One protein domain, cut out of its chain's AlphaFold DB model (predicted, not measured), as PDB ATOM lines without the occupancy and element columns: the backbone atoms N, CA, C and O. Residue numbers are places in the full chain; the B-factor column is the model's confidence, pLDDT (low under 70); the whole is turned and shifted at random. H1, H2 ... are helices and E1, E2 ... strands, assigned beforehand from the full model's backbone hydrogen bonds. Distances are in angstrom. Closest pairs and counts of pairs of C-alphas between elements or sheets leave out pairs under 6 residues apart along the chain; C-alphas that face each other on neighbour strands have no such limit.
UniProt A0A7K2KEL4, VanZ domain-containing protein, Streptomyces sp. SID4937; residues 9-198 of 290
ATOM      1  N   LEU A   9      -2.010 -55.968   6.445       67.06
ATOM      2  CA  LEU A   9      -1.811 -54.640   5.863       67.06
ATOM      3  C   LEU A   9      -2.943 -53.718   6.322       67.06
ATOM      4  O   LEU A   9      -3.814 -53.347   5.525       67.06
ATOM      5  N   GLN A  10      -2.935 -53.363   7.612       69.94
ATOM      6  CA  GLN A  10      -3.863 -52.407   8.231       69.94
ATOM      7  C   GLN A  10      -3.710 -51.017   7.580       69.94
ATOM      8  O   GLN A  10      -3.037 -50.131   8.089       69.94
ATOM      9  N   GLY A  11      -4.276 -50.838   6.387       82.56
ATOM     10  CA  GLY A  11      -4.080 -49.640   5.570       82.56
ATOM     11  C   GLY A  11      -4.208 -49.869   4.066       82.56
ATOM     12  O   GLY A  11      -4.606 -48.951   3.352       82.56
ATOM     13  N   ALA A  12      -3.982 -51.092   3.572       86.75
ATOM     14  CA  ALA A  12      -3.999 -51.346   2.129       86.75
ATOM     15  C   ALA A  12      -5.391 -51.160   1.517       86.75
ATOM     16  O   ALA A  12      -5.518 -50.564   0.453       86.75
ATOM     17  N   VAL A  13      -6.447 -51.617   2.199       90.56
ATOM     18  CA  VAL A  13      -7.833 -51.435   1.735       90.56
ATOM     19  C   VAL A  13      -8.235 -49.952   1.679       90.56
ATOM     20  O   VAL A  13      -8.663 -49.514   0.608       90.56
ATOM     21  N   PRO A  14      -8.106 -49.146   2.754       92.06
ATOM     22  CA  PRO A  14      -8.457 -47.729   2.674       92.06
ATOM     23  C   PRO A  14      -7.568 -46.960   1.686       92.06
ATOM     24  O   PRO A  14      -8.091 -46.133   0.940       92.06
ATOM     25  N   LEU A  15      -6.265 -47.271   1.602       92.00
ATOM     26  CA  LEU A  15      -5.373 -46.662   0.613       92.00
ATOM     27  C   LEU A  15      -5.794 -47.012  -0.819       92.00
ATOM     28  O   LEU A  15      -5.875 -46.126  -1.666       92.00
ATOM     29  N   PHE A  16      -6.123 -48.278  -1.087       95.06
ATOM     30  CA  PHE A  16      -6.639 -48.722  -2.380       95.06
ATOM     31  C   PHE A  16      -7.897 -47.954  -2.778       95.06
ATOM     32  O   PHE A  16      -7.959 -47.431  -3.887       95.06
ATOM     33  N   LEU A  17      -8.887 -47.856  -1.885       96.75
ATOM     34  CA  LEU A  17     -10.137 -47.148  -2.170       96.75
ATOM     35  C   LEU A  17      -9.886 -45.662  -2.452       96.75
ATOM     36  O   LEU A  17     -10.422 -45.124  -3.423       96.75
ATOM     37  N   LEU A  18      -9.034 -45.018  -1.650       96.75
ATOM     38  CA  LEU A  18      -8.648 -43.624  -1.844       96.75
ATOM     39  C   LEU A  18      -7.975 -43.416  -3.207       96.75
ATOM     40  O   LEU A  18      -8.411 -42.572  -3.992       96.75
ATOM     41  N   LEU A  19      -6.949 -44.211  -3.522       96.75
ATOM     42  CA  LEU A  19      -6.233 -44.131  -4.795       96.75
ATOM     43  C   LEU A  19      -7.143 -44.456  -5.982       96.75
ATOM     44  O   LEU A  19      -7.068 -43.783  -7.009       96.75
ATOM     45  N   ALA A  20      -8.037 -45.438  -5.848       97.62
ATOM     46  CA  ALA A  20      -8.977 -45.804  -6.900       97.62
ATOM     47  C   ALA A  20      -9.890 -44.624  -7.248       97.62
ATOM     48  O   ALA A  20     -10.055 -44.321  -8.426       97.62
ATOM     49  N   VAL A  21     -10.422 -43.909  -6.251       97.75
ATOM     50  CA  VAL A  21     -11.242 -42.707  -6.479       97.75
ATOM     51  C   VAL A  21     -10.409 -41.577  -7.086       97.75
ATOM     52  O   VAL A  21     -10.812 -41.008  -8.106       97.75
ATOM     53  N   LEU A  22      -9.239 -41.281  -6.510       97.88
ATOM     54  CA  LEU A  22      -8.359 -40.195  -6.961       97.88
ATOM     55  C   LEU A  22      -7.883 -40.379  -8.405       97.88
ATOM     56  O   LEU A  22      -7.782 -39.402  -9.143       97.88
ATOM     57  N   LEU A  23      -7.620 -41.617  -8.826       97.25
ATOM     58  CA  LEU A  23      -7.185 -41.926 -10.187       97.25
ATOM     59  C   LEU A  23      -8.367 -42.098 -11.154       97.25
ATOM     60  O   LEU A  23      -8.285 -41.656 -12.303       97.25
ATOM     61  N   ALA A  24      -9.476 -42.714 -10.726       97.50
ATOM     62  CA  ALA A  24     -10.611 -42.987 -11.609       97.50
ATOM     63  C   ALA A  24     -11.423 -41.729 -11.930       97.50
ATOM     64  O   ALA A  24     -11.871 -41.590 -13.069       97.50
ATOM     65  N   ALA A  25     -11.596 -40.794 -10.986       97.62
ATOM     66  CA  ALA A  25     -12.397 -39.589 -11.220       97.62
ATOM     67  C   ALA A  25     -11.856 -38.726 -12.385       97.62
ATOM     68  O   ALA A  25     -12.624 -38.455 -13.317       97.62
ATOM     69  N   PRO A  26     -10.552 -38.379 -12.452       96.19
ATOM     70  CA  PRO A  26      -9.978 -37.721 -13.626       96.19
ATOM     71  C   PRO A  26     -10.120 -38.556 -14.900       96.19
ATOM     72  O   PRO A  26     -10.412 -38.006 -15.963       96.19
ATOM     73  N   ALA A  27      -9.968 -39.884 -14.814       95.56
ATOM     74  CA  ALA A  27     -10.134 -40.776 -15.961       95.56
ATOM     75  C   ALA A  27     -11.557 -40.690 -16.545       95.56
ATOM     76  O   ALA A  27     -11.713 -40.594 -17.765       95.56
ATOM     77  N   VAL A  28     -12.585 -40.661 -15.689       97.31
ATOM     78  CA  VAL A  28     -13.989 -40.479 -16.087       97.31
ATOM     79  C   VAL A  28     -14.186 -39.115 -16.742       97.31
ATOM     80  O   VAL A  28     -14.733 -39.053 -17.845       97.31
ATOM     81  N   VAL A  29     -13.719 -38.035 -16.109       97.62
ATOM     82  CA  VAL A  29     -13.866 -36.664 -16.631       97.62
ATOM     83  C   VAL A  29     -13.202 -36.533 -18.003       97.62
ATOM     84  O   VAL A  29     -13.836 -36.078 -18.955       97.62
ATOM     85  N   ILE A  30     -11.959 -37.003 -18.146       95.44
ATOM     86  CA  ILE A  30     -11.213 -36.957 -19.411       95.44
ATOM     87  C   ILE A  30     -11.891 -37.813 -20.484       95.44
ATOM     88  O   ILE A  30     -11.991 -37.382 -21.636       95.44
ATOM     89  N   ALA A  31     -12.366 -39.015 -20.140       95.12
ATOM     90  CA  ALA A  31     -13.061 -39.883 -21.085       95.12
ATOM     91  C   ALA A  31     -14.365 -39.241 -21.579       95.12
ATOM     92  O   ALA A  31     -14.607 -39.215 -22.785       95.12
ATOM     93  N   ARG A  32     -15.163 -38.654 -20.678       95.75
ATOM     94  CA  ARG A  32     -16.412 -37.954 -21.021       95.75
ATOM     95  C   ARG A  32     -16.152 -36.713 -21.874       95.75
ATOM     96  O   ARG A  32     -16.783 -36.570 -22.917       95.75
ATOM     97  N   ALA A  33     -15.175 -35.886 -21.501       96.44
ATOM     98  CA  ALA A  33     -14.785 -34.697 -22.263       96.44
ATOM     99  C   ALA A  33     -14.307 -35.031 -23.688       96.44
ATOM    100  O   ALA A  33     -14.449 -34.228 -24.604       96.44
ATOM    101  N   ARG A  34     -13.752 -36.231 -23.890       93.38
ATOM    102  CA  ARG A  34     -13.283 -36.724 -25.194       93.38
ATOM    103  C   ARG A  34     -14.276 -37.645 -25.906       93.38
ATOM    104  O   ARG A  34     -13.894 -38.246 -26.908       93.38
ATOM    105  N   GLN A  35     -15.498 -37.801 -25.384       94.56
ATOM    106  CA  GLN A  35     -16.512 -38.735 -25.897       94.56
ATOM    107  C   GLN A  35     -15.963 -40.166 -26.109       94.56
ATOM    108  O   GLN A  35     -16.274 -40.855 -27.079       94.56
ATOM    109  N   ALA A  36     -15.091 -40.610 -25.205       93.31
ATOM    110  CA  ALA A  36     -14.448 -41.916 -25.233       93.31
ATOM    111  C   ALA A  36     -15.108 -42.895 -24.247       93.31
ATOM    112  O   ALA A  36     -15.832 -42.506 -23.331       93.31
ATOM    113  N   ALA A  37     -14.822 -44.190 -24.417       95.12
ATOM    114  CA  ALA A  37     -15.270 -45.215 -23.480       95.12
ATOM    115  C   ALA A  37     -14.616 -45.009 -22.105       95.12
ATOM    116  O   ALA A  37     -13.394 -44.916 -22.002       95.12
ATOM    117  N   VAL A  38     -15.438 -44.975 -21.056       97.00
ATOM    118  CA  VAL A  38     -14.999 -44.730 -19.672       97.00
ATOM    119  C   VAL A  38     -14.321 -45.962 -19.068       97.00
ATOM    120  O   VAL A  38     -13.320 -45.836 -18.365       97.00
ATOM    121  N   LEU A  39     -14.838 -47.156 -19.383       97.44
ATOM    122  CA  LEU A  39     -14.447 -48.406 -18.731       97.44
ATOM    123  C   LEU A  39     -12.932 -48.690 -18.773       97.44
ATOM    124  O   LEU A  39     -12.387 -48.981 -17.714       97.44
ATOM    125  N   PRO A  40     -12.209 -48.557 -19.907       96.94
ATOM    126  CA  PRO A  40     -10.766 -48.805 -19.916       96.94
ATOM    127  C   PRO A  40      -9.977 -47.833 -19.031       96.94
ATOM    128  O   PRO A  40      -9.004 -48.236 -18.405       96.94
ATOM    129  N   GLY A  41     -10.391 -46.562 -18.961       97.31
ATOM    130  CA  GLY A  41      -9.726 -45.564 -18.119       97.31
ATOM    131  C   GLY A  41      -9.916 -45.856 -16.633       97.31
ATOM    132  O   GLY A  41      -8.951 -45.832 -15.876       97.31
ATOM    133  N   VAL A  42     -11.145 -46.202 -16.236       98.00
ATOM    134  CA  VAL A  42     -11.461 -46.602 -14.857       98.00
ATOM    135  C   VAL A  42     -10.757 -47.906 -14.490       98.00
ATOM    136  O   VAL A  42     -10.154 -47.980 -13.428       98.00
ATOM    137  N   ALA A  43     -10.764 -48.910 -15.371       98.12
ATOM    138  CA  ALA A  43     -10.065 -50.169 -15.130       98.12
ATOM    139  C   ALA A  43      -8.559 -49.940 -14.927       98.12
ATOM    140  O   ALA A  43      -8.005 -50.412 -13.939       98.12
ATOM    141  N   ALA A  44      -7.910 -49.159 -15.800       97.88
ATOM    142  CA  ALA A  44      -6.499 -48.807 -15.640       97.88
ATOM    143  C   ALA A  44      -6.234 -48.128 -14.287       97.88
ATOM    144  O   ALA A  44      -5.324 -48.536 -13.570       97.88
ATOM    145  N   ALA A  45      -7.055 -47.139 -13.920       97.81
ATOM    146  CA  ALA A  45      -6.948 -46.430 -12.649       97.81
ATOM    147  C   ALA A  45      -7.083 -47.363 -11.436       97.81
ATOM    148  O   ALA A  45      -6.274 -47.285 -10.517       97.81
ATOM    149  N   VAL A  46      -8.060 -48.274 -11.451       98.06
ATOM    150  CA  VAL A  46      -8.286 -49.239 -10.367       98.06
ATOM    151  C   VAL A  46      -7.126 -50.229 -10.250       98.06
ATOM    152  O   VAL A  46      -6.663 -50.485  -9.142       98.06
ATOM    153  N   PHE A  47      -6.603 -50.755 -11.361       98.06
ATOM    154  CA  PHE A  47      -5.450 -51.659 -11.307       98.06
ATOM    155  C   PHE A  47      -4.170 -50.949 -10.841       98.06
ATOM    156  O   PHE A  47      -3.442 -51.516 -10.031       98.06
ATOM    157  N   PHE A  48      -3.918 -49.704 -11.269       97.62
ATOM    158  CA  PHE A  48      -2.813 -48.903 -10.720       97.62
ATOM    159  C   PHE A  48      -2.993 -48.627  -9.226       97.62
ATOM    160  O   PHE A  48      -2.041 -48.771  -8.470       97.62
ATOM    161  N   ALA A  49      -4.207 -48.290  -8.783       97.19
ATOM    162  CA  ALA A  49      -4.501 -48.105  -7.365       97.19
ATOM    163  C   ALA A  49      -4.228 -49.378  -6.556       97.19
ATOM    164  O   ALA A  49      -3.644 -49.298  -5.481       97.19
ATOM    165  N   GLY A  50      -4.609 -50.547  -7.081       95.19
ATOM    166  CA  GLY A  50      -4.302 -51.843  -6.476       95.19
ATOM    167  C   GLY A  50      -2.798 -52.072  -6.364       95.19
ATOM    168  O   GLY A  50      -2.309 -52.355  -5.274       95.19
ATOM    169  N   ALA A  51      -2.067 -51.873  -7.464       94.81
ATOM    170  CA  ALA A  51      -0.615 -52.012  -7.506       94.81
ATOM    171  C   ALA A  51       0.088 -51.084  -6.507       94.81
ATOM    172  O   ALA A  51       0.916 -51.542  -5.725       94.81
ATOM    173  N   PHE A  52      -0.281 -49.804  -6.474       94.62
ATOM    174  CA  PHE A  52       0.269 -48.832  -5.530       94.62
ATOM    175  C   PHE A  52      -0.102 -49.152  -4.086       94.62
ATOM    176  O   PHE A  52       0.750 -49.057  -3.214       94.62
ATOM    177  N   ALA A  53      -1.332 -49.581  -3.810       92.62
ATOM    178  CA  ALA A  53      -1.722 -49.939  -2.454       92.62
ATOM    179  C   ALA A  53      -0.903 -51.124  -1.926       92.62
ATOM    180  O   ALA A  53      -0.374 -51.047  -0.823       92.62
ATOM    181  N   VAL A  54      -0.727 -52.195  -2.703       88.38
ATOM    182  CA  VAL A  54       0.016 -53.378  -2.223       88.38
ATOM    183  C   VAL A  54       1.533 -53.176  -2.166       88.38
ATOM    184  O   VAL A  54       2.222 -53.963  -1.524       88.38
ATOM    185  N   THR A  55       2.063 -52.148  -2.832       88.31
ATOM    186  CA  THR A  55       3.507 -51.861  -2.861       88.31
ATOM    187  C   THR A  55       3.917 -50.705  -1.955       88.31
ATOM    188  O   THR A  55       5.032 -50.718  -1.445       88.31
ATOM    189  N   LEU A  56       3.038 -49.727  -1.730       89.00
ATOM    190  CA  LEU A  56       3.334 -48.513  -0.964       89.00
ATOM    191  C   LEU A  56       2.652 -48.476   0.410       89.00
ATOM    192  O   LEU A  56       2.844 -47.509   1.143       89.00
ATOM    193  N   THR A  57       1.847 -49.480   0.774       86.19
ATOM    194  CA  THR A  57       1.331 -49.578   2.149       86.19
ATOM    195  C   THR A  57       2.458 -50.021   3.077       86.19
ATOM    196  O   THR A  57       2.997 -51.105   2.851       86.19
ATOM    197  N   PRO A  58       2.766 -49.259   4.143       73.88
ATOM    198  CA  PRO A  58       3.713 -49.684   5.164       73.88
ATOM    199  C   PRO A  58       3.337 -51.050   5.747       73.88
ATOM    200  O   PRO A  58       2.294 -51.203   6.380       73.88
ATOM    201  N   GLY A  59       4.179 -52.051   5.507       65.12
ATOM    202  CA  GLY A  59       4.136 -53.357   6.167       65.12
ATOM    203  C   GLY A  59       5.022 -53.420   7.419       65.12
ATOM    204  O   GLY A  59       6.019 -52.709   7.528       65.12
ATOM    205  N   GLY A  60       4.680 -54.302   8.364       51.91
ATOM    206  CA  GLY A  60       5.533 -54.627   9.520       51.91
ATOM    207  C   GLY A  60       6.635 -55.657   9.221       51.91
ATOM    208  O   GLY A  60       7.506 -55.893  10.058       51.91
ATOM    209  N   ALA A  61       6.603 -56.277   8.037       48.34
ATOM    210  CA  ALA A  61       7.524 -57.328   7.619       48.34
ATOM    211  C   ALA A  61       8.626 -56.752   6.721       48.34
ATOM    212  O   ALA A  61       8.449 -56.587   5.521       48.34
ATOM    213  N   GLY A  62       9.775 -56.456   7.324       50.09
ATOM    214  CA  GLY A  62      10.942 -55.915   6.635       50.09
ATOM    215  C   GLY A  62      11.449 -54.693   7.375       50.09
ATOM    216  O   GLY A  62      10.726 -53.715   7.550       50.09
ATOM    217  N   GLY A  63      12.697 -54.743   7.844       49.00
ATOM    218  CA  GLY A  63      13.370 -53.548   8.334       49.00
ATOM    219  C   GLY A  63      13.503 -52.588   7.163       49.00
ATOM    220  O   GLY A  63      14.421 -52.739   6.361       49.00
ATOM    221  N   ALA A  64      12.552 -51.665   7.019       51.06
ATOM    222  CA  ALA A  64      12.543 -50.675   5.957       51.06
ATOM    223  C   ALA A  64      13.689 -49.688   6.214       51.06
ATOM    224  O   ALA A  64      13.515 -48.632   6.817       51.06
ATOM    225  N   ALA A  65      14.900 -50.097   5.842       51.47
ATOM    226  CA  ALA A  65      16.085 -49.274   5.920       51.47
ATOM    227  C   ALA A  65      15.968 -48.181   4.854       51.47
ATOM    228  O   ALA A  65      16.222 -48.407   3.673       51.47
ATOM    229  N   THR A  66      15.560 -46.989   5.277       60.41
ATOM    230  CA  THR A  66      15.542 -45.779   4.452       60.41
ATOM    231  C   THR A  66      16.962 -45.262   4.288       60.41
ATOM    232  O   THR A  66      17.391 -44.377   5.021       60.41
ATOM    233  N   ASN A  67      17.703 -45.842   3.350       73.25
ATOM    234  CA  ASN A  67      19.089 -45.459   3.072       73.25
ATOM    235  C   ASN A  67      19.315 -45.130   1.593       73.25
ATOM    236  O   ASN A  67      20.455 -45.159   1.137       73.25
ATOM    237  N   MET A  68      18.240 -44.865   0.831       87.31
ATOM    238  CA  MET A  68      18.317 -44.735  -0.629       87.31
ATOM    239  C   MET A  68      19.044 -45.940  -1.240       87.31
ATOM    240  O   MET A  68      19.876 -45.799  -2.133       87.31
ATOM    241  N   ALA A  69      18.773 -47.129  -0.701       86.75
ATOM    242  CA  ALA A  69      19.454 -48.359  -1.060       86.75
ATOM    243  C   ALA A  69      18.488 -49.308  -1.765       86.75
ATOM    244  O   ALA A  69      17.306 -49.363  -1.421       86.75
ATOM    245  N   CYS A  70      18.995 -50.054  -2.742       88.38
ATOM    246  CA  CYS A  70      18.215 -51.062  -3.446       88.38
ATOM    247  C   CYS A  70      19.002 -52.370  -3.518       88.38
ATOM    248  O   CYS A  70      20.192 -52.378  -3.846       88.38
ATOM    249  N   VAL A  71      18.345 -53.473  -3.171       86.88
ATOM    250  CA  VAL A  71      18.998 -54.771  -3.019       86.88
ATOM    251  C   VAL A  71      19.241 -55.422  -4.376       86.88
ATOM    252  O   VAL A  71      18.317 -55.650  -5.163       86.88
ATOM    253  N   THR A  72      20.501 -55.766  -4.622       83.50
ATOM    254  CA  THR A  72      20.946 -56.673  -5.680       83.50
ATOM    255  C   THR A  72      21.123 -58.059  -5.057       83.50
ATOM    256  O   THR A  72      21.879 -58.183  -4.096       83.50
ATOM    257  N   GLY A  73      20.448 -59.107  -5.544       66.94
ATOM    258  CA  GLY A  73      20.661 -60.444  -4.962       66.94
ATOM    259  C   GLY A  73      19.912 -61.608  -5.605       66.94
ATOM    260  O   GLY A  73      20.433 -62.720  -5.615       66.94
ATOM    261  N   THR A  74      18.726 -61.387  -6.173       75.81
ATOM    262  CA  THR A  74      17.954 -62.457  -6.829       75.81
ATOM    263  C   THR A  74      17.962 -62.260  -8.332       75.81
ATOM    264  O   THR A  74      17.623 -61.182  -8.828       75.81
ATOM    265  N   SER A  75      18.323 -63.298  -9.086       84.38
ATOM    266  CA  SER A  75      18.159 -63.239 -10.535       84.38
ATOM    267  C   SER A  75      16.660 -63.208 -10.891       84.38
ATOM    268  O   SER A  75      15.857 -63.881 -10.235       84.38
ATOM    269  N   PRO A  76      16.229 -62.492 -11.946       84.25
ATOM    270  CA  PRO A  76      14.814 -62.461 -12.333       84.25
ATOM    271  C   PRO A  76      14.216 -63.858 -12.576       84.25
ATOM    272  O   PRO A  76      13.046 -64.100 -12.284       84.25
ATOM    273  N   GLY A  77      15.026 -64.800 -13.074       85.00
ATOM    274  CA  GLY A  77      14.604 -66.181 -13.308       85.00
ATOM    275  C   GLY A  77      14.332 -66.969 -12.025       85.00
ATOM    276  O   GLY A  77      13.398 -67.766 -11.990       85.00
ATOM    277  N   GLU A  78      15.109 -66.746 -10.963       81.25
ATOM    278  CA  GLU A  78      14.848 -67.340  -9.645       81.25
ATOM    279  C   GLU A  78      13.634 -66.699  -8.981       81.25
ATOM    280  O   GLU A  78      12.776 -67.413  -8.464       81.25
ATOM    281  N   ALA A  79      13.503 -65.375  -9.077       83.06
ATOM    282  CA  ALA A  79      12.360 -64.657  -8.528       83.06
ATOM    283  C   ALA A  79      11.034 -65.146  -9.148       83.06
ATOM    284  O   ALA A  79      10.066 -65.376  -8.423       83.06
ATOM    285  N   LEU A  80      11.002 -65.443 -10.454       87.88
ATOM    286  CA  LEU A  80       9.839 -66.038 -11.136       87.88
ATOM    287  C   LEU A  80       9.478 -67.462 -10.679       87.88
ATOM    288  O   LEU A  80       8.380 -67.930 -10.971       87.88
ATOM    289  N   ARG A  81      10.365 -68.172  -9.973       84.19
ATOM    290  CA  ARG A  81      10.037 -69.477  -9.365       84.19
ATOM    291  C   ARG A  81       9.312 -69.324  -8.030       84.19
ATOM    292  O   ARG A  81       8.800 -70.305  -7.499       84.19
ATOM    293  N   THR A  82       9.274 -68.112  -7.487       77.00
ATOM    294  CA  THR A  82       8.600 -67.797  -6.230       77.00
ATOM    295  C   THR A  82       7.209 -67.229  -6.502       77.00
ATOM    296  O   THR A  82       6.973 -66.555  -7.504       77.00
ATOM    297  N   THR A  83       6.266 -67.470  -5.589       81.38
ATOM    298  CA  THR A  83       4.932 -66.856  -5.682       81.38
ATOM    299  C   THR A  83       4.991 -65.319  -5.644       81.38
ATOM    300  O   THR A  83       4.361 -64.708  -6.507       81.38
ATOM    301  N   PRO A  84       5.758 -64.670  -4.739       80.56
ATOM    302  CA  PRO A  84       5.880 -63.210  -4.725       80.56
ATOM    303  C   PRO A  84       6.415 -62.628  -6.037       80.56
ATOM    304  O   PRO A  84       5.844 -61.666  -6.547       80.56
ATOM    305  N   GLY A  85       7.436 -63.246  -6.641       85.31
ATOM    306  CA  GLY A  85       7.983 -62.766  -7.912       85.31
ATOM    307  C   GLY A  85       6.988 -62.883  -9.071       85.31
ATOM    308  O   GLY A  85       6.833 -61.944  -9.850       85.31
ATOM    309  N   VAL A  86       6.230 -63.983  -9.163       89.06
ATOM    310  CA  VAL A  86       5.152 -64.098 -10.168       89.06
ATOM    311  C   VAL A  86       4.077 -63.030  -9.957       89.06
ATOM    312  O   VAL A  86       3.611 -62.431 -10.926       89.06
ATOM    313  N   LEU A  87       3.690 -62.761  -8.707       89.12
ATOM    314  CA  LEU A  87       2.699 -61.729  -8.400       89.12
ATOM    315  C   LEU A  87       3.189 -60.332  -8.796       89.12
ATOM    316  O   LEU A  87       2.426 -59.603  -9.427       89.12
ATOM    317  N   ASN A  88       4.451 -59.991  -8.520       90.31
ATOM    318  CA  ASN A  88       5.063 -58.738  -8.977       90.31
ATOM    319  C   ASN A  88       5.064 -58.650 -10.515       90.31
ATOM    320  O   ASN A  88       4.597 -57.669 -11.094       90.31
ATOM    321  N   ALA A  89       5.455 -59.727 -11.203       91.56
ATOM    322  CA  ALA A  89       5.428 -59.775 -12.666       91.56
ATOM    323  C   ALA A  89       4.022 -59.590 -13.266       91.56
ATOM    324  O   ALA A  89       3.883 -59.093 -14.380       91.56
ATOM    325  N   LEU A  90       2.959 -59.974 -12.562       95.12
ATOM    326  CA  LEU A  90       1.583 -59.801 -13.039       95.12
ATOM    327  C   LEU A  90       0.944 -58.485 -12.585       95.12
ATOM    328  O   LEU A  90      -0.070 -58.082 -13.156       95.12
ATOM    329  N   LEU A  91       1.532 -57.801 -11.604       94.38
ATOM    330  CA  LEU A  91       0.910 -56.697 -10.882       94.38
ATOM    331  C   LEU A  91       0.506 -55.534 -11.796       94.38
ATOM    332  O   LEU A  91      -0.632 -55.062 -11.762       94.38
ATOM    333  N   PHE A  92       1.426 -55.096 -12.657       96.88
ATOM    334  CA  PHE A  92       1.208 -53.955 -13.550       96.88
ATOM    335  C   PHE A  92       0.644 -54.334 -14.922       96.88
ATOM    336  O   PHE A  92       0.138 -53.465 -15.636       96.88
ATOM    337  N   ALA A  93       0.666 -55.616 -15.296       97.88
ATOM    338  CA  ALA A  93       0.200 -56.077 -16.602       97.88
ATOM    339  C   ALA A  93      -1.242 -55.630 -16.944       97.88
ATOM    340  O   ALA A  93      -1.436 -55.013 -18.001       97.88
ATOM    341  N   PRO A  94      -2.268 -55.843 -16.091       98.00
ATOM    342  CA  PRO A  94      -3.625 -55.402 -16.409       98.00
ATOM    343  C   PRO A  94      -3.744 -53.872 -16.454       98.00
ATOM    344  O   PRO A  94      -4.404 -53.336 -17.347       98.00
ATOM    345  N   ALA A  95      -3.063 -53.151 -15.553       97.69
ATOM    346  CA  ALA A  95      -3.065 -51.687 -15.528       97.69
ATOM    347  C   ALA A  95      -2.540 -51.107 -16.851       97.69
ATOM    348  O   ALA A  95      -3.191 -50.269 -17.480       97.69
ATOM    349  N   CYS A  96      -1.393 -51.606 -17.317       98.00
ATOM    350  CA  CYS A  96      -0.757 -51.165 -18.553       98.00
ATOM    351  C   CYS A  96      -1.570 -51.548 -19.796       98.00
ATOM    352  O   CYS A  96      -1.702 -50.731 -20.712       98.00
ATOM    353  N   PHE A  97      -2.187 -52.735 -19.806       98.06
ATOM    354  CA  PHE A  97      -3.113 -53.147 -20.863       98.06
ATOM    355  C   PHE A  97      -4.275 -52.157 -21.006       98.06
ATOM    356  O   PHE A  97      -4.488 -51.579 -22.079       98.06
ATOM    357  N   PHE A  98      -5.008 -51.909 -19.918       98.12
ATOM    358  CA  PHE A  98      -6.157 -51.008 -19.946       98.12
ATOM    359  C   PHE A  98      -5.751 -49.557 -20.207       98.12
ATOM    360  O   PHE A  98      -6.481 -48.843 -20.897       98.12
ATOM    361  N   LEU A  99      -4.563 -49.135 -19.763       97.19
ATOM    362  CA  LEU A  99      -4.033 -47.807 -20.049       97.19
ATOM    363  C   LEU A  99      -3.841 -47.587 -21.555       97.19
ATOM    364  O   LEU A  99      -4.241 -46.544 -22.070       97.19
ATOM    365  N   VAL A 100      -3.279 -48.552 -22.292       96.19
ATOM    366  CA  VAL A 100      -3.154 -48.455 -23.761       96.19
ATOM    367  C   VAL A 100      -4.530 -48.369 -24.427       96.19
ATOM    368  O   VAL A 100      -4.748 -47.554 -25.331       96.19
ATOM    369  N   ARG A 101      -5.499 -49.159 -23.948       95.19
ATOM    370  CA  ARG A 101      -6.885 -49.137 -24.446       95.19
ATOM    371  C   ARG A 101      -7.590 -47.805 -24.166       95.19
ATOM    372  O   ARG A 101      -8.356 -47.339 -25.012       95.19
ATOM    373  N   ALA A 102      -7.318 -47.193 -23.016       94.81
ATOM    374  CA  ALA A 102      -7.888 -45.919 -22.595       94.81
ATOM    375  C   ALA A 102      -7.318 -44.739 -23.392       94.81
ATOM    376  O   ALA A 102      -8.071 -43.916 -23.912       94.81
ATOM    377  N   THR A 103      -5.992 -44.660 -23.529       92.38
ATOM    378  CA  THR A 103      -5.334 -43.537 -24.212       92.38
ATOM    379  C   THR A 103      -5.461 -43.629 -25.730       92.38
ATOM    380  O   THR A 103      -5.440 -42.597 -26.407       92.38
ATOM    381  N   ARG A 104      -5.577 -44.854 -26.272       90.50
ATOM    382  CA  ARG A 104      -5.491 -45.158 -27.713       90.50
ATOM    383  C   ARG A 104      -4.206 -44.596 -28.346       90.50
ATOM    384  O   ARG A 104      -4.199 -44.272 -29.535       90.50
ATOM    385  N   ARG A 105      -3.169 -44.412 -27.525       90.56
ATOM    386  CA  ARG A 105      -1.910 -43.719 -27.815       90.56
ATOM    387  C   ARG A 105      -0.770 -44.445 -27.093       90.56
ATOM    388  O   ARG A 105      -0.451 -44.085 -25.957       90.56
ATOM    389  N   PRO A 106      -0.226 -45.512 -27.704       91.69
ATOM    390  CA  PRO A 106       0.729 -46.407 -27.058       91.69
ATOM    391  C   PRO A 106       1.930 -45.696 -26.433       91.69
ATOM    392  O   PRO A 106       2.310 -46.042 -25.316       91.69
ATOM    393  N   LEU A 107       2.493 -44.680 -27.094       93.19
ATOM    394  CA  LEU A 107       3.664 -43.966 -26.575       93.19
ATOM    395  C   LEU A 107       3.306 -43.012 -25.435       93.19
ATOM    396  O   LEU A 107       4.076 -42.853 -24.494       93.19
ATOM    397  N   THR A 108       2.107 -42.428 -25.465       91.44
ATOM    398  CA  THR A 108       1.598 -41.659 -24.318       91.44
ATOM    399  C   THR A 108       1.416 -42.563 -23.091       91.44
ATOM    400  O   THR A 108       1.759 -42.168 -21.982       91.44
ATOM    401  N   SER A 109       0.910 -43.788 -23.279       94.50
ATOM    402  CA  SER A 109       0.823 -44.776 -22.193       94.50
ATOM    403  C   SER A 109       2.199 -45.189 -21.689       94.50
ATOM    404  O   SER A 109       2.384 -45.305 -20.482       94.50
ATOM    405  N   LEU A 110       3.165 -45.368 -22.595       94.12
ATOM    406  CA  LEU A 110       4.534 -45.717 -22.235       94.12
ATOM    407  C   LEU A 110       5.162 -44.656 -21.323       94.12
ATOM    408  O   LEU A 110       5.793 -45.019 -20.342       94.12
ATOM    409  N   ALA A 111       4.906 -43.367 -21.563       93.25
ATOM    410  CA  ALA A 111       5.402 -42.299 -20.692       93.25
ATOM    411  C   ALA A 111       4.918 -42.417 -19.241       93.25
ATOM    412  O   ALA A 111       5.696 -42.222 -18.311       93.25
ATOM    413  N   VAL A 112       3.650 -42.783 -19.042       94.88
ATOM    414  CA  VAL A 112       3.102 -43.033 -17.700       94.88
ATOM    415  C   VAL A 112       3.744 -44.276 -17.086       94.88
ATOM    416  O   VAL A 112       4.130 -44.245 -15.924       94.88
ATOM    417  N   ILE A 113       3.896 -45.352 -17.863       95.94
ATOM    418  CA  ILE A 113       4.484 -46.620 -17.409       95.94
ATOM    419  C   ILE A 113       5.942 -46.434 -16.975       95.94
ATOM    420  O   ILE A 113       6.311 -46.887 -15.893       95.94
ATOM    421  N   CYS A 114       6.738 -45.722 -17.777       94.81
ATOM    422  CA  CYS A 114       8.146 -45.435 -17.504       94.81
ATOM    423  C   CYS A 114       8.367 -44.650 -16.213       94.81
ATOM    424  O   CYS A 114       9.484 -44.662 -15.725       94.81
ATOM    425  N   LEU A 115       7.350 -43.971 -15.678       95.56
ATOM    426  CA  LEU A 115       7.430 -43.272 -14.396       95.56
ATOM    427  C   LEU A 115       6.790 -44.084 -13.267       95.56
ATOM    428  O   LEU A 115       7.397 -44.272 -12.221       95.56
ATOM    429  N   ALA A 116       5.564 -44.563 -13.476       95.38
ATOM    430  CA  ALA A 116       4.750 -45.178 -12.432       95.38
ATOM    431  C   ALA A 116       5.344 -46.486 -11.902       95.38
ATOM    432  O   ALA A 116       5.308 -46.725 -10.702       95.38
ATOM    433  N   VAL A 117       5.869 -47.329 -12.792       95.94
ATOM    434  CA  VAL A 117       6.347 -48.669 -12.434       95.94
ATOM    435  C   VAL A 117       7.675 -48.605 -11.668       95.94
ATOM    436  O   VAL A 117       7.697 -49.022 -10.513       95.94
ATOM    437  N   PRO A 118       8.761 -48.029 -12.221       95.94
ATOM    438  CA  PRO A 118      10.008 -47.867 -11.471       95.94
ATOM    439  C   PRO A 118       9.874 -46.906 -10.281       95.94
ATOM    440  O   PRO A 118      10.588 -47.049  -9.294       95.94
ATOM    441  N   GLY A 119       8.943 -45.946 -10.339       96.06
ATOM    442  CA  GLY A 119       8.704 -45.002  -9.250       96.06
ATOM    443  C   GLY A 119       8.248 -45.665  -7.949       96.06
ATOM    444  O   GLY A 119       8.528 -45.129  -6.881       96.06
ATOM    445  N   VAL A 120       7.597 -46.830  -8.016       94.62
ATOM    446  CA  VAL A 120       7.200 -47.594  -6.824       94.62
ATOM    447  C   VAL A 120       8.412 -48.151  -6.083       94.62
ATOM    448  O   VAL A 120       8.539 -47.937  -4.883       94.62
ATOM    449  N   GLU A 121       9.323 -48.801  -6.801       93.56
ATOM    450  CA  GLU A 121      10.561 -49.348  -6.231       93.56
ATOM    451  C   GLU A 121      11.459 -48.227  -5.702       93.56
ATOM    452  O   GLU A 121      11.999 -48.303  -4.601       93.56
ATOM    453  N   TRP A 122      11.551 -47.118  -6.444       94.75
ATOM    454  CA  TRP A 122      12.261 -45.936  -5.967       94.75
ATOM    455  C   TRP A 122      11.637 -45.379  -4.679       94.75
ATOM    456  O   TRP A 122      12.357 -45.050  -3.737       94.75
ATOM    457  N   ALA A 123      10.305 -45.313  -4.592       93.06
ATOM    458  CA  ALA A 123       9.618 -44.874  -3.381       93.06
ATOM    459  C   ALA A 123       9.877 -45.823  -2.199       93.06
ATOM    460  O   ALA A 123      10.059 -45.351  -1.082       93.06
ATOM    461  N   GLN A 124       9.958 -47.134  -2.428       90.38
ATOM    462  CA  GLN A 124      10.336 -48.107  -1.395       90.38
ATOM    463  C   GLN A 124      11.801 -47.970  -0.949       90.38
ATOM    464  O   GLN A 124      12.115 -48.253   0.203       90.38
ATOM    465  N   ALA A 125      12.702 -47.508  -1.824       89.62
ATOM    466  CA  ALA A 125      14.079 -47.176  -1.439       89.62
ATOM    467  C   ALA A 125      14.159 -45.875  -0.617       89.62
ATOM    468  O   ALA A 125      15.005 -45.741   0.274       89.62
ATOM    469  N   ALA A 126      13.302 -44.905  -0.944       90.25
ATOM    470  CA  ALA A 126      13.313 -43.567  -0.359       90.25
ATOM    471  C   ALA A 126      12.518 -43.458   0.952       90.25
ATOM    472  O   ALA A 126      12.855 -42.642   1.811       90.25
ATOM    473  N   PHE A 127      11.467 -44.264   1.121       87.31
ATOM    474  CA  PHE A 127      10.515 -44.158   2.227       87.31
ATOM    475  C   PHE A 127      10.350 -45.494   2.964       87.31
ATOM    476  O   PHE A 127      10.480 -46.556   2.357       87.31
ATOM    477  N   PRO A 128      10.019 -45.479   4.271       78.38
ATOM    478  CA  PRO A 128       9.911 -46.691   5.077       78.38
ATOM    479  C   PRO A 128       8.565 -47.397   4.837       78.38
ATOM    480  O   PRO A 128       7.709 -47.454   5.715       78.38
ATOM    481  N   LEU A 129       8.347 -47.915   3.626       78.00
ATOM    482  CA  LEU A 129       7.052 -48.457   3.185       78.00
ATOM    483  C   LEU A 129       6.883 -49.955   3.483       78.00
ATOM    484  O   LEU A 129       6.037 -50.615   2.893       78.00
ATOM    485  N   GLY A 130       7.669 -50.508   4.412       66.62
ATOM    486  CA  GLY A 130       7.583 -51.909   4.845       66.62
ATOM    487  C   GLY A 130       7.847 -52.957   3.761       66.62
ATOM    488  O   GLY A 130       7.637 -54.141   3.993       66.62
ATOM    489  N   ARG A 131       8.323 -52.530   2.589       76.50
ATOM    490  CA  ARG A 131       9.001 -53.350   1.583       76.50
ATOM    491  C   ARG A 131      10.323 -52.682   1.242       76.50
ATOM    492  O   ARG A 131      10.411 -51.455   1.230       76.50
ATOM    493  N   THR A 132      11.339 -53.490   0.986       80.56
ATOM    494  CA  THR A 132      12.654 -53.022   0.547       80.56
ATOM    495  C   THR A 132      12.678 -52.981  -0.977       80.56
ATOM    496  O   THR A 132      12.195 -53.911  -1.609       80.56
ATOM    497  N   CYS A 133      13.242 -51.922  -1.565       87.88
ATOM    498  CA  CYS A 133      13.492 -51.867  -3.009       87.88
ATOM    499  C   CYS A 133      14.416 -53.001  -3.427       87.88
ATOM    500  O   CYS A 133      15.514 -53.116  -2.861       87.88
ATOM    501  N   THR A 134      14.039 -53.763  -4.456       88.44
ATOM    502  CA  THR A 134      14.937 -54.754  -5.061       88.44
ATOM    503  C   THR A 134      14.961 -54.668  -6.575       88.44
ATOM    504  O   THR A 134      13.966 -54.407  -7.251       88.44
ATOM    505  N   TYR A 135      16.139 -54.915  -7.150       90.94
ATOM    506  CA  TYR A 135      16.292 -54.895  -8.605       90.94
ATOM    507  C   TYR A 135      15.533 -56.045  -9.287       90.94
ATOM    508  O   TYR A 135      15.133 -55.911 -10.447       90.94
ATOM    509  N   SER A 136      15.300 -57.159  -8.583       89.94
ATOM    510  CA  SER A 136      14.423 -58.233  -9.057       89.94
ATOM    511  C   SER A 136      12.979 -57.760  -9.172       89.94
ATOM    512  O   SER A 136      12.392 -57.924 -10.242       89.94
ATOM    513  N   ASP A 137      12.433 -57.115  -8.139       90.44
ATOM    514  CA  ASP A 137      11.055 -56.618  -8.147       90.44
ATOM    515  C   ASP A 137      10.864 -55.539  -9.215       90.44
ATOM    516  O   ASP A 137       9.942 -55.638 -10.031       90.44
ATOM    517  N   LEU A 138      11.821 -54.613  -9.338       93.81
ATOM    518  CA  LEU A 138      11.873 -53.647 -10.436       93.81
ATOM    519  C   LEU A 138      11.812 -54.315 -11.812       93.81
ATOM    520  O   LEU A 138      11.033 -53.899 -12.676       93.81
ATOM    521  N   THR A 139      12.629 -55.347 -12.030       94.38
ATOM    522  CA  THR A 139      12.707 -56.045 -13.320       94.38
ATOM    523  C   THR A 139      11.395 -56.754 -13.637       94.38
ATOM    524  O   THR A 139      10.898 -56.660 -14.760       94.38
ATOM    525  N   LEU A 140      10.804 -57.434 -12.654       94.25
ATOM    526  CA  LEU A 140       9.556 -58.173 -12.825       94.25
ATOM    527  C   LEU A 140       8.367 -57.238 -13.047       94.25
ATOM    528  O   LEU A 140       7.602 -57.449 -13.989       94.25
ATOM    529  N   ASN A 141       8.265 -56.160 -12.272       95.56
ATOM    530  CA  ASN A 141       7.254 -55.124 -12.457       95.56
ATOM    531  C   ASN A 141       7.352 -54.498 -13.862       95.56
ATOM    532  O   ASN A 141       6.342 -54.377 -14.566       95.56
ATOM    533  N   CYS A 142       8.568 -54.177 -14.326       95.81
ATOM    534  CA  CYS A 142       8.812 -53.681 -15.685       95.81
ATOM    535  C   CYS A 142       8.452 -54.711 -16.767       95.81
ATOM    536  O   CYS A 142       7.863 -54.347 -17.793       95.81
ATOM    537  N   ALA A 143       8.766 -55.992 -16.555       95.81
ATOM    538  CA  ALA A 143       8.411 -57.068 -17.478       95.81
ATOM    539  C   ALA A 143       6.886 -57.203 -17.601       95.81
ATOM    540  O   ALA A 143       6.350 -57.196 -18.712       95.81
ATOM    541  N   GLY A 144       6.175 -57.218 -16.473       96.50
ATOM    542  CA  GLY A 144       4.716 -57.224 -16.415       96.50
ATOM    543  C   GLY A 144       4.075 -56.053 -17.138       96.50
ATOM    544  O   GLY A 144       3.191 -56.227 -17.981       96.50
ATOM    545  N   ALA A 145       4.560 -54.847 -16.853       97.62
ATOM    546  CA  ALA A 145       4.101 -53.630 -17.500       97.62
ATOM    547  C   ALA A 145       4.316 -53.663 -19.022       97.62
ATOM    548  O   ALA A 145       3.420 -53.292 -19.786       97.62
ATOM    549  N   THR A 146       5.469 -54.169 -19.465       97.06
ATOM    550  CA  THR A 146       5.801 -54.340 -20.887       97.06
ATOM    551  C   THR A 146       4.869 -55.343 -21.560       97.06
ATOM    552  O   THR A 146       4.334 -55.050 -22.630       97.06
ATOM    553  N   LEU A 147       4.604 -56.491 -20.926       97.31
ATOM    554  CA  LEU A 147       3.665 -57.499 -21.429       97.31
ATOM    555  C   LEU A 147       2.243 -56.938 -21.545       97.31
ATOM    556  O   LEU A 147       1.600 -57.080 -22.586       97.31
ATOM    557  N   GLY A 148       1.770 -56.245 -20.508       97.94
ATOM    558  CA  GLY A 148       0.470 -55.579 -20.508       97.94
ATOM    559  C   GLY A 148       0.349 -54.530 -21.612       97.94
ATOM    560  O   GLY A 148      -0.625 -54.515 -22.368       97.94
ATOM    561  N   TRP A 149       1.365 -53.676 -21.749       97.62
ATOM    562  CA  TRP A 149       1.438 -52.665 -22.802       97.62
ATOM    563  C   TRP A 149       1.436 -53.292 -24.202       97.62
ATOM    564  O   TRP A 149       0.643 -52.881 -25.053       97.62
ATOM    565  N   ALA A 150       2.256 -54.324 -24.429       96.62
ATOM    566  CA  ALA A 150       2.335 -55.039 -25.698       96.62
ATOM    567  C   ALA A 150       1.002 -55.716 -26.048       96.62
ATOM    568  O   ALA A 150       0.512 -55.564 -27.166       96.62
ATOM    569  N   ALA A 151       0.349 -56.382 -25.093       96.81
ATOM    570  CA  ALA A 151      -0.980 -56.957 -25.292       96.81
ATOM    571  C   ALA A 151      -2.031 -55.877 -25.623       96.81
ATOM    572  O   ALA A 151      -2.870 -56.049 -26.514       96.81
ATOM    573  N   GLY A 152      -1.968 -54.723 -24.955       95.75
ATOM    574  CA  GLY A 152      -2.838 -53.581 -25.238       95.75
ATOM    575  C   GLY A 152      -2.621 -53.025 -26.648       95.75
ATOM    576  O   GLY A 152      -3.584 -52.695 -27.346       95.75
ATOM    577  N   LEU A 153      -1.363 -52.972 -27.090       94.19
ATOM    578  CA  LEU A 153      -0.968 -52.549 -28.428       94.19
ATOM    579  C   LEU A 153      -1.444 -53.538 -29.498       94.19
ATOM    580  O   LEU A 153      -2.077 -53.117 -30.466       94.19
ATOM    581  N   LEU A 154      -1.198 -54.836 -29.308       93.94
ATOM    582  CA  LEU A 154      -1.606 -55.896 -30.231       93.94
ATOM    583  C   LEU A 154      -3.125 -55.908 -30.418       93.94
ATOM    584  O   LEU A 154      -3.616 -55.856 -31.542       93.94
ATOM    585  N   THR A 155      -3.891 -55.869 -29.326       92.19
ATOM    586  CA  THR A 155      -5.363 -55.829 -29.395       92.19
ATOM    587  C   THR A 155      -5.901 -54.520 -29.986       92.19
ATOM    588  O   THR A 155      -6.980 -54.497 -30.581       92.19
ATOM    589  N   ALA A 156      -5.179 -53.403 -29.851       88.19
ATOM    590  CA  ALA A 156      -5.511 -52.155 -30.537       88.19
ATOM    591  C   ALA A 156      -5.207 -52.203 -32.038       88.19
ATOM    592  O   ALA A 156      -6.002 -51.673 -32.818       88.19
ATOM    593  N   GLY A 157      -4.102 -52.842 -32.426       85.56
ATOM    594  CA  GLY A 157      -3.716 -53.068 -33.816       85.56
ATOM    595  C   GLY A 157      -4.687 -53.998 -34.535       85.56
ATOM    596  O   GLY A 157      -5.197 -53.639 -35.585       85.56
ATOM    597  N   LEU A 158      -5.046 -55.135 -33.930       85.25
ATOM    598  CA  LEU A 158      -6.004 -56.086 -34.512       85.25
ATOM    599  C   LEU A 158      -7.397 -55.476 -34.735       85.25
ATOM    600  O   LEU A 158      -8.092 -55.834 -35.681       85.25
ATOM    601  N   ALA A 159      -7.809 -54.528 -33.890       80.31
ATOM    602  CA  ALA A 159      -9.104 -53.861 -34.010       80.31
ATOM    603  C   ALA A 159      -9.138 -52.733 -35.063       80.31
ATOM    604  O   ALA A 159     -10.194 -52.135 -35.279       80.31
ATOM    605  N   ARG A 160      -8.004 -52.368 -35.682       77.62
ATOM    606  CA  ARG A 160      -7.903 -51.222 -36.599       77.62
ATOM    607  C   ARG A 160      -7.187 -51.603 -37.891       77.62
ATOM    608  O   ARG A 160      -6.150 -52.240 -37.871       77.62
ATOM    609  N   LYS A 161      -7.676 -51.098 -39.030       71.69
ATOM    610  CA  LYS A 161      -6.978 -51.238 -40.325       71.69
ATOM    611  C   LYS A 161      -5.687 -50.407 -40.424       71.69
ATOM    612  O   LYS A 161      -4.863 -50.679 -41.286       71.69
ATOM    613  N   ASN A 162      -5.515 -49.403 -39.561       74.56
ATOM    614  CA  ASN A 162      -4.376 -48.482 -39.577       74.56
ATOM    615  C   ASN A 162      -3.450 -48.722 -38.382       74.56
ATOM    616  O   ASN A 162      -3.920 -49.094 -37.304       74.56
ATOM    617  N   SER A 163      -2.157 -48.420 -38.560       81.06
ATOM    618  CA  SER A 163      -1.141 -48.558 -37.511       81.06
ATOM    619  C   SER A 163      -1.569 -47.868 -36.203       81.06
ATOM    620  O   SER A 163      -2.014 -46.712 -36.230       81.06
ATOM    621  N   PRO A 164      -1.421 -48.533 -35.042       80.81
ATOM    622  CA  PRO A 164      -1.694 -47.932 -33.737       80.81
ATOM    623  C   PRO A 164      -0.699 -46.814 -33.380       80.81
ATOM    624  O   PRO A 164      -1.005 -45.979 -32.527       80.81
ATOM    625  N   LEU A 165       0.459 -46.763 -34.048       86.12
ATOM    626  CA  LEU A 165       1.479 -45.734 -33.874       86.12
ATOM    627  C   LEU A 165       1.302 -44.650 -34.938       86.12
ATOM    628  O   LEU A 165       1.507 -44.872 -36.129       86.12
ATOM    629  N   THR A 166       0.923 -43.452 -34.501       87.69
ATOM    630  CA  THR A 166       0.753 -42.291 -35.387       87.69
ATOM    631  C   THR A 166       1.887 -41.295 -35.176       87.69
ATOM    632  O   THR A 166       2.420 -41.193 -34.074       87.69
ATOM    633  N   ARG A 167       2.209 -40.464 -36.179       87.25
ATOM    634  CA  ARG A 167       3.205 -39.379 -36.026       87.25
ATOM    635  C   ARG A 167       2.892 -38.458 -34.839       87.25
ATOM    636  O   ARG A 167       3.795 -38.001 -34.149       87.25
ATOM    637  N   ARG A 168       1.603 -38.206 -34.574       86.50
ATOM    638  CA  ARG A 168       1.163 -37.431 -33.403       86.50
ATOM    639  C   ARG A 168       1.472 -38.144 -32.089       86.50
ATOM    640  O   ARG A 168       1.816 -37.461 -31.135       86.50
ATOM    641  N   ASP A 169       1.337 -39.467 -32.036       87.38
ATOM    642  CA  ASP A 169       1.714 -40.254 -30.858       87.38
ATOM    643  C   ASP A 169       3.234 -40.289 -30.674       87.38
ATOM    644  O   ASP A 169       3.715 -40.132 -29.561       87.38
ATOM    645  N   LEU A 170       4.000 -40.363 -31.766       88.69
ATOM    646  CA  LEU A 170       5.460 -40.277 -31.708       88.69
ATOM    647  C   LEU A 170       5.935 -38.942 -31.127       88.69
ATOM    648  O   LEU A 170       6.720 -38.927 -30.186       88.69
ATOM    649  N   ILE A 171       5.404 -37.825 -31.628       87.94
ATOM    650  CA  ILE A 171       5.798 -36.488 -31.163       87.94
ATOM    651  C   ILE A 171       5.297 -36.225 -29.736       87.94
ATOM    652  O   ILE A 171       6.031 -35.691 -28.914       87.94
ATOM    653  N   ARG A 172       4.041 -36.580 -29.429       88.81
ATOM    654  CA  ARG A 172       3.415 -36.237 -28.137       88.81
ATOM    655  C   ARG A 172       3.667 -37.255 -27.031       88.81
ATOM    656  O   ARG A 172       3.494 -36.905 -25.872       88.81
ATOM    657  N   GLY A 173       4.006 -38.491 -27.376       89.75
ATOM    658  CA  GLY A 173       4.245 -39.581 -26.433       89.75
ATOM    659  C   GLY A 173       5.714 -39.980 -26.352       89.75
ATOM    660  O   GLY A 173       6.208 -40.213 -25.257       89.75
ATOM    661  N   GLY A 174       6.433 -39.999 -27.479       91.56
ATOM    662  CA  GLY A 174       7.832 -40.438 -27.527       91.56
ATOM    663  C   GLY A 174       8.774 -39.556 -26.707       91.56
ATOM    664  O   GLY A 174       9.543 -40.076 -25.907       91.56
ATOM    665  N   GLY A 175       8.666 -38.229 -26.845       92.69
ATOM    666  CA  GLY A 175       9.461 -37.277 -26.059       92.69
ATOM    667  C   GLY A 175       9.247 -37.431 -24.546       92.69
ATOM    668  O   GLY A 175      10.212 -37.684 -23.829       92.69
ATOM    669  N   PRO A 176       7.996 -37.356 -24.048       93.88
ATOM    670  CA  PRO A 176       7.705 -37.592 -22.634       93.88
ATOM    671  C   PRO A 176       8.105 -38.982 -22.130       93.88
ATOM    672  O   PRO A 176       8.548 -39.094 -20.994       93.88
ATOM    673  N   ALA A 177       7.988 -40.031 -22.952       93.94
ATOM    674  CA  ALA A 177       8.417 -41.373 -22.564       93.94
ATOM    675  C   ALA A 177       9.935 -41.463 -22.387       93.94
ATOM    676  O   ALA A 177      10.400 -41.967 -21.368       93.94
ATOM    677  N   ALA A 178      10.700 -40.910 -23.333       94.88
ATOM    678  CA  ALA A 178      12.152 -40.828 -23.218       94.88
ATOM    679  C   ALA A 178      12.570 -39.991 -21.999       94.88
ATOM    680  O   ALA A 178      13.414 -40.424 -21.222       94.88
ATOM    681  N   ALA A 179      11.935 -38.836 -21.784       94.75
ATOM    682  CA  ALA A 179      12.198 -37.995 -20.619       94.75
ATOM    683  C   ALA A 179      11.886 -38.724 -19.302       94.75
ATOM    684  O   ALA A 179      12.698 -38.692 -18.386       94.75
ATOM    685  N   GLY A 180      10.753 -39.427 -19.216       94.38
ATOM    686  CA  GLY A 180      10.388 -40.208 -18.035       94.38
ATOM    687  C   GLY A 180      11.382 -41.331 -17.737       94.38
ATOM    688  O   GLY A 180      11.802 -41.489 -16.594       94.38
ATOM    689  N   ALA A 181      11.826 -42.054 -18.770       94.69
ATOM    690  CA  ALA A 181      12.859 -43.078 -18.635       94.69
ATOM    691  C   ALA A 181      14.204 -42.489 -18.175       94.69
ATOM    692  O   ALA A 181      14.846 -43.062 -17.302       94.69
ATOM    693  N   LEU A 182      14.610 -41.331 -18.711       97.19
ATOM    694  CA  LEU A 182      15.832 -40.635 -18.292       97.19
ATOM    695  C   LEU A 182      15.753 -40.140 -16.844       97.19
ATOM    696  O   LEU A 182      16.724 -40.273 -16.108       97.19
ATOM    697  N   VAL A 183      14.601 -39.611 -16.423       97.06
ATOM    698  CA  VAL A 183      14.371 -39.210 -15.027       97.06
ATOM    699  C   VAL A 183      14.510 -40.414 -14.105       97.06
ATOM    700  O   VAL A 183      15.237 -40.336 -13.121       97.06
ATOM    701  N   MET A 184      13.874 -41.541 -14.430       96.19
ATOM    702  CA  MET A 184      13.978 -42.742 -13.599       96.19
ATOM    703  C   MET A 184      15.387 -43.321 -13.609       96.19
ATOM    704  O   MET A 184      15.892 -43.682 -12.554       96.19
ATOM    705  N   LEU A 185      16.076 -43.321 -14.750       95.81
ATOM    706  CA  LEU A 185      17.483 -43.710 -14.806       95.81
ATOM    707  C   LEU A 185      18.346 -42.839 -13.881       95.81
ATOM    708  O   LEU A 185      19.140 -43.374 -13.114       95.81
ATOM    709  N   ALA A 186      18.160 -41.516 -13.906       96.19
ATOM    710  CA  ALA A 186      18.877 -40.597 -13.026       96.19
ATOM    711  C   ALA A 186      18.555 -40.858 -11.543       96.19
ATOM    712  O   ALA A 186      19.461 -40.942 -10.718       96.19
ATOM    713  N   LEU A 187      17.279 -41.060 -11.205       95.56
ATOM    714  CA  LEU A 187      16.849 -41.381  -9.842       95.56
ATOM    715  C   LEU A 187      17.441 -42.704  -9.335       95.56
ATOM    716  O   LEU A 187      17.922 -42.754  -8.206       95.56
ATOM    717  N   PHE A 188      17.459 -43.750 -10.164       94.44
ATOM    718  CA  PHE A 188      18.058 -45.041  -9.815       94.44
ATOM    719  C   PHE A 188      19.585 -44.997  -9.770       94.44
ATOM    720  O   PHE A 188      20.180 -45.729  -8.985       94.44
ATOM    721  N   SER A 189      20.229 -44.120 -10.545       93.81
ATOM    722  CA  SER A 189      21.680 -43.912 -10.454       93.81
ATOM    723  C   SER A 189      22.119 -43.266  -9.136       93.81
ATOM    724  O   SER A 189      23.278 -43.386  -8.754       93.81
ATOM    725  N   ALA A 190      21.193 -42.602  -8.435       93.69
ATOM    726  CA  ALA A 190      21.422 -42.043  -7.106       93.69
ATOM    727  C   ALA A 190      21.171 -43.055  -5.972       93.69
ATOM    728  O   ALA A 190      21.422 -42.730  -4.811       93.69
ATOM    729  N   LEU A 191      20.660 -44.254  -6.280       92.62
ATOM    730  CA  LEU A 191      20.488 -45.311  -5.287       92.62
ATOM    731  C   LEU A 191      21.806 -46.048  -5.059       92.62
ATOM    732  O   LEU A 191      22.561 -46.311  -5.993       92.62
ATOM    733  N   THR A 192      22.057 -46.426  -3.810       90.94
ATOM    734  CA  THR A 192      23.196 -47.270  -3.452       90.94
ATOM    735  C   THR A 192      22.808 -48.735  -3.667       90.94
ATOM    736  O   THR A 192      21.929 -49.231  -2.954       90.94
ATOM    737  N   PRO A 193      23.414 -49.455  -4.630       89.44
ATOM    738  CA  PRO A 193      23.196 -50.886  -4.741       89.44
ATOM    739  C   PRO A 193      23.813 -51.558  -3.516       89.44
ATOM    740  O   PRO A 193      24.988 -51.351  -3.207       89.44
ATOM    741  N   ILE A 194      23.014 -52.343  -2.806       84.12
ATOM    742  CA  ILE A 194      23.489 -53.153  -1.689       84.12
ATOM    743  C   ILE A 194      23.336 -54.618  -2.059       84.12
ATOM    744  O   ILE A 194      22.263 -55.058  -2.472       84.12
ATOM    745  N   GLU A 195      24.410 -55.388  -1.909       79.94
ATOM    746  CA  GLU A 195      24.286 -56.838  -1.938       79.94
ATOM    747  C   GLU A 195      23.454 -57.244  -0.733       79.94
ATOM    748  O   GLU A 195      23.836 -57.039   0.419       79.94
ATOM    749  N   GLY A 196      22.262 -57.746  -1.015       66.12
ATOM    750  CA  GLY A 196      21.366 -58.228   0.010       66.12
ATOM    751  C   GLY A 196      21.128 -59.716  -0.168       66.12
ATOM    752  O   GLY A 196      21.293 -60.247  -1.272       66.12
ATOM    753  N   PRO A 197      20.730 -60.397   0.914       57.69
ATOM    754  CA  PRO A 197      20.222 -61.749   0.813       57.69
ATOM    755  C   PRO A 197      19.196 -61.820  -0.325       57.69
ATOM    756  O   PRO A 197      18.247 -61.038  -0.309       57.69
ATOM    757  N   SER A 198      19.390 -62.718  -1.301       55.81
ATOM    758  CA  SER A 198      18.430 -62.954  -2.384       55.81
ATOM    759  C   SER A 198      17.026 -63.029  -1.784       55.81
ATOM    760  O   SER A 198      16.757 -63.907  -0.958       55.81
TER     761      SER A 198
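Overview. This is residues 9 to 198 of the 290 residues of the protein "VanZ domain-containing protein" of Streptomyces sp. SID4937 (UniProt A0A7K2KEL4). The model is an elongated pack of long helices with a small two-stranded sheet at one end. H2, H5, H6 and H7 form a bundle, with H1 covering H2 on one side and H8 packed on H6 on another; the short H3 and H4 pack on H7 near the sheet's end. The printed part has 190 residues, with eight named helices and two named strands in the order H1 H2 E1 H3 H4 H5 H6 H7 H8 E2; the sheet, E1 beside E2, is parallel, and the class is mostly helix. The whole is compact, with a radius of gyration of the C-alphas of 17.0 A and spans of 50 by 32 by 29 A.

Along the chain. H1, residues 12 to 33, begins at C-alpha 12 (-3.999, -51.346, 2.129) and is 31.4 A long. H2, residues 38 to 56, is 26.5 A long. E1 is residues 69 to 72, H3 residues 76 to 79, H4 residues 83 to 91 and H5 residues 93 to 103. H6, residues 106 to 126, is 29.7 A long, with a kink of 29 degrees near residue 120. H7, residues 135 to 158, is 34.2 A long and begins at C-alpha 135 (16.292, -54.895, -8.605). H8, residues 167 to 189, is 31.9 A long, with a kink of 30 degrees near residue 174. E2, residues 192 to 195, ends at C-alpha 195 (24.286, -56.838, -1.938).

Arrangement. H2, H5, H6 and H7 are an up and down bundle, each running against the one before it in the chain. H6 and H7, a helical hairpin, are the hub; they touch at a shallow tilt of 16 degrees, closest at the C-alphas of Glu 121 and Leu 138, 6.2 A. H5 touches H7, closest at the C-alphas of Ala 93 and Gly 148, 3.9 A, and H2, closest at those of Ala 44 and Ala 95, 4.5 A. H1 touches H2, opposite ways, closest at the C-alphas of Ala 20 and Val 46, 4.9 A. H8 touches H6, the same way, closest at the C-alphas of Ala 111 and Ala 177, 3.7 A; H7 and H8 are apart. H4 touches H7 with the C-alphas of Ala 89 and Leu 140 closest, 4.4 A, and H3 touches H7 with those of Pro 76 and Ser 136 closest, 5.4 A. E1 and E2 are parallel, with N 72 and O 194 at 2.9 A; they and the helices H3 to H8 between them make a strand-helix-strand unit, two parallel neighbour strands joined through helices. Every O i to N i+4 pair is within hydrogen-bond range in H2, H4, H5 and H7, against 16 of 18 in H1, 12 of 17 in H6 and 17 of 19 in H8; H3 is too short for such a pair.

Size, cuts and confidence. The C-alphas farthest apart are those of Gly 63 and Lys 161, 52.8 A. The printed part has no cut, and the link from H2 to E1, residues 57 to 68, is long. The mean pLDDT of the printed part is 89.0; it is under 70 at residues 9 to 10, 59 to 66, 73, 130 and 196 to 198.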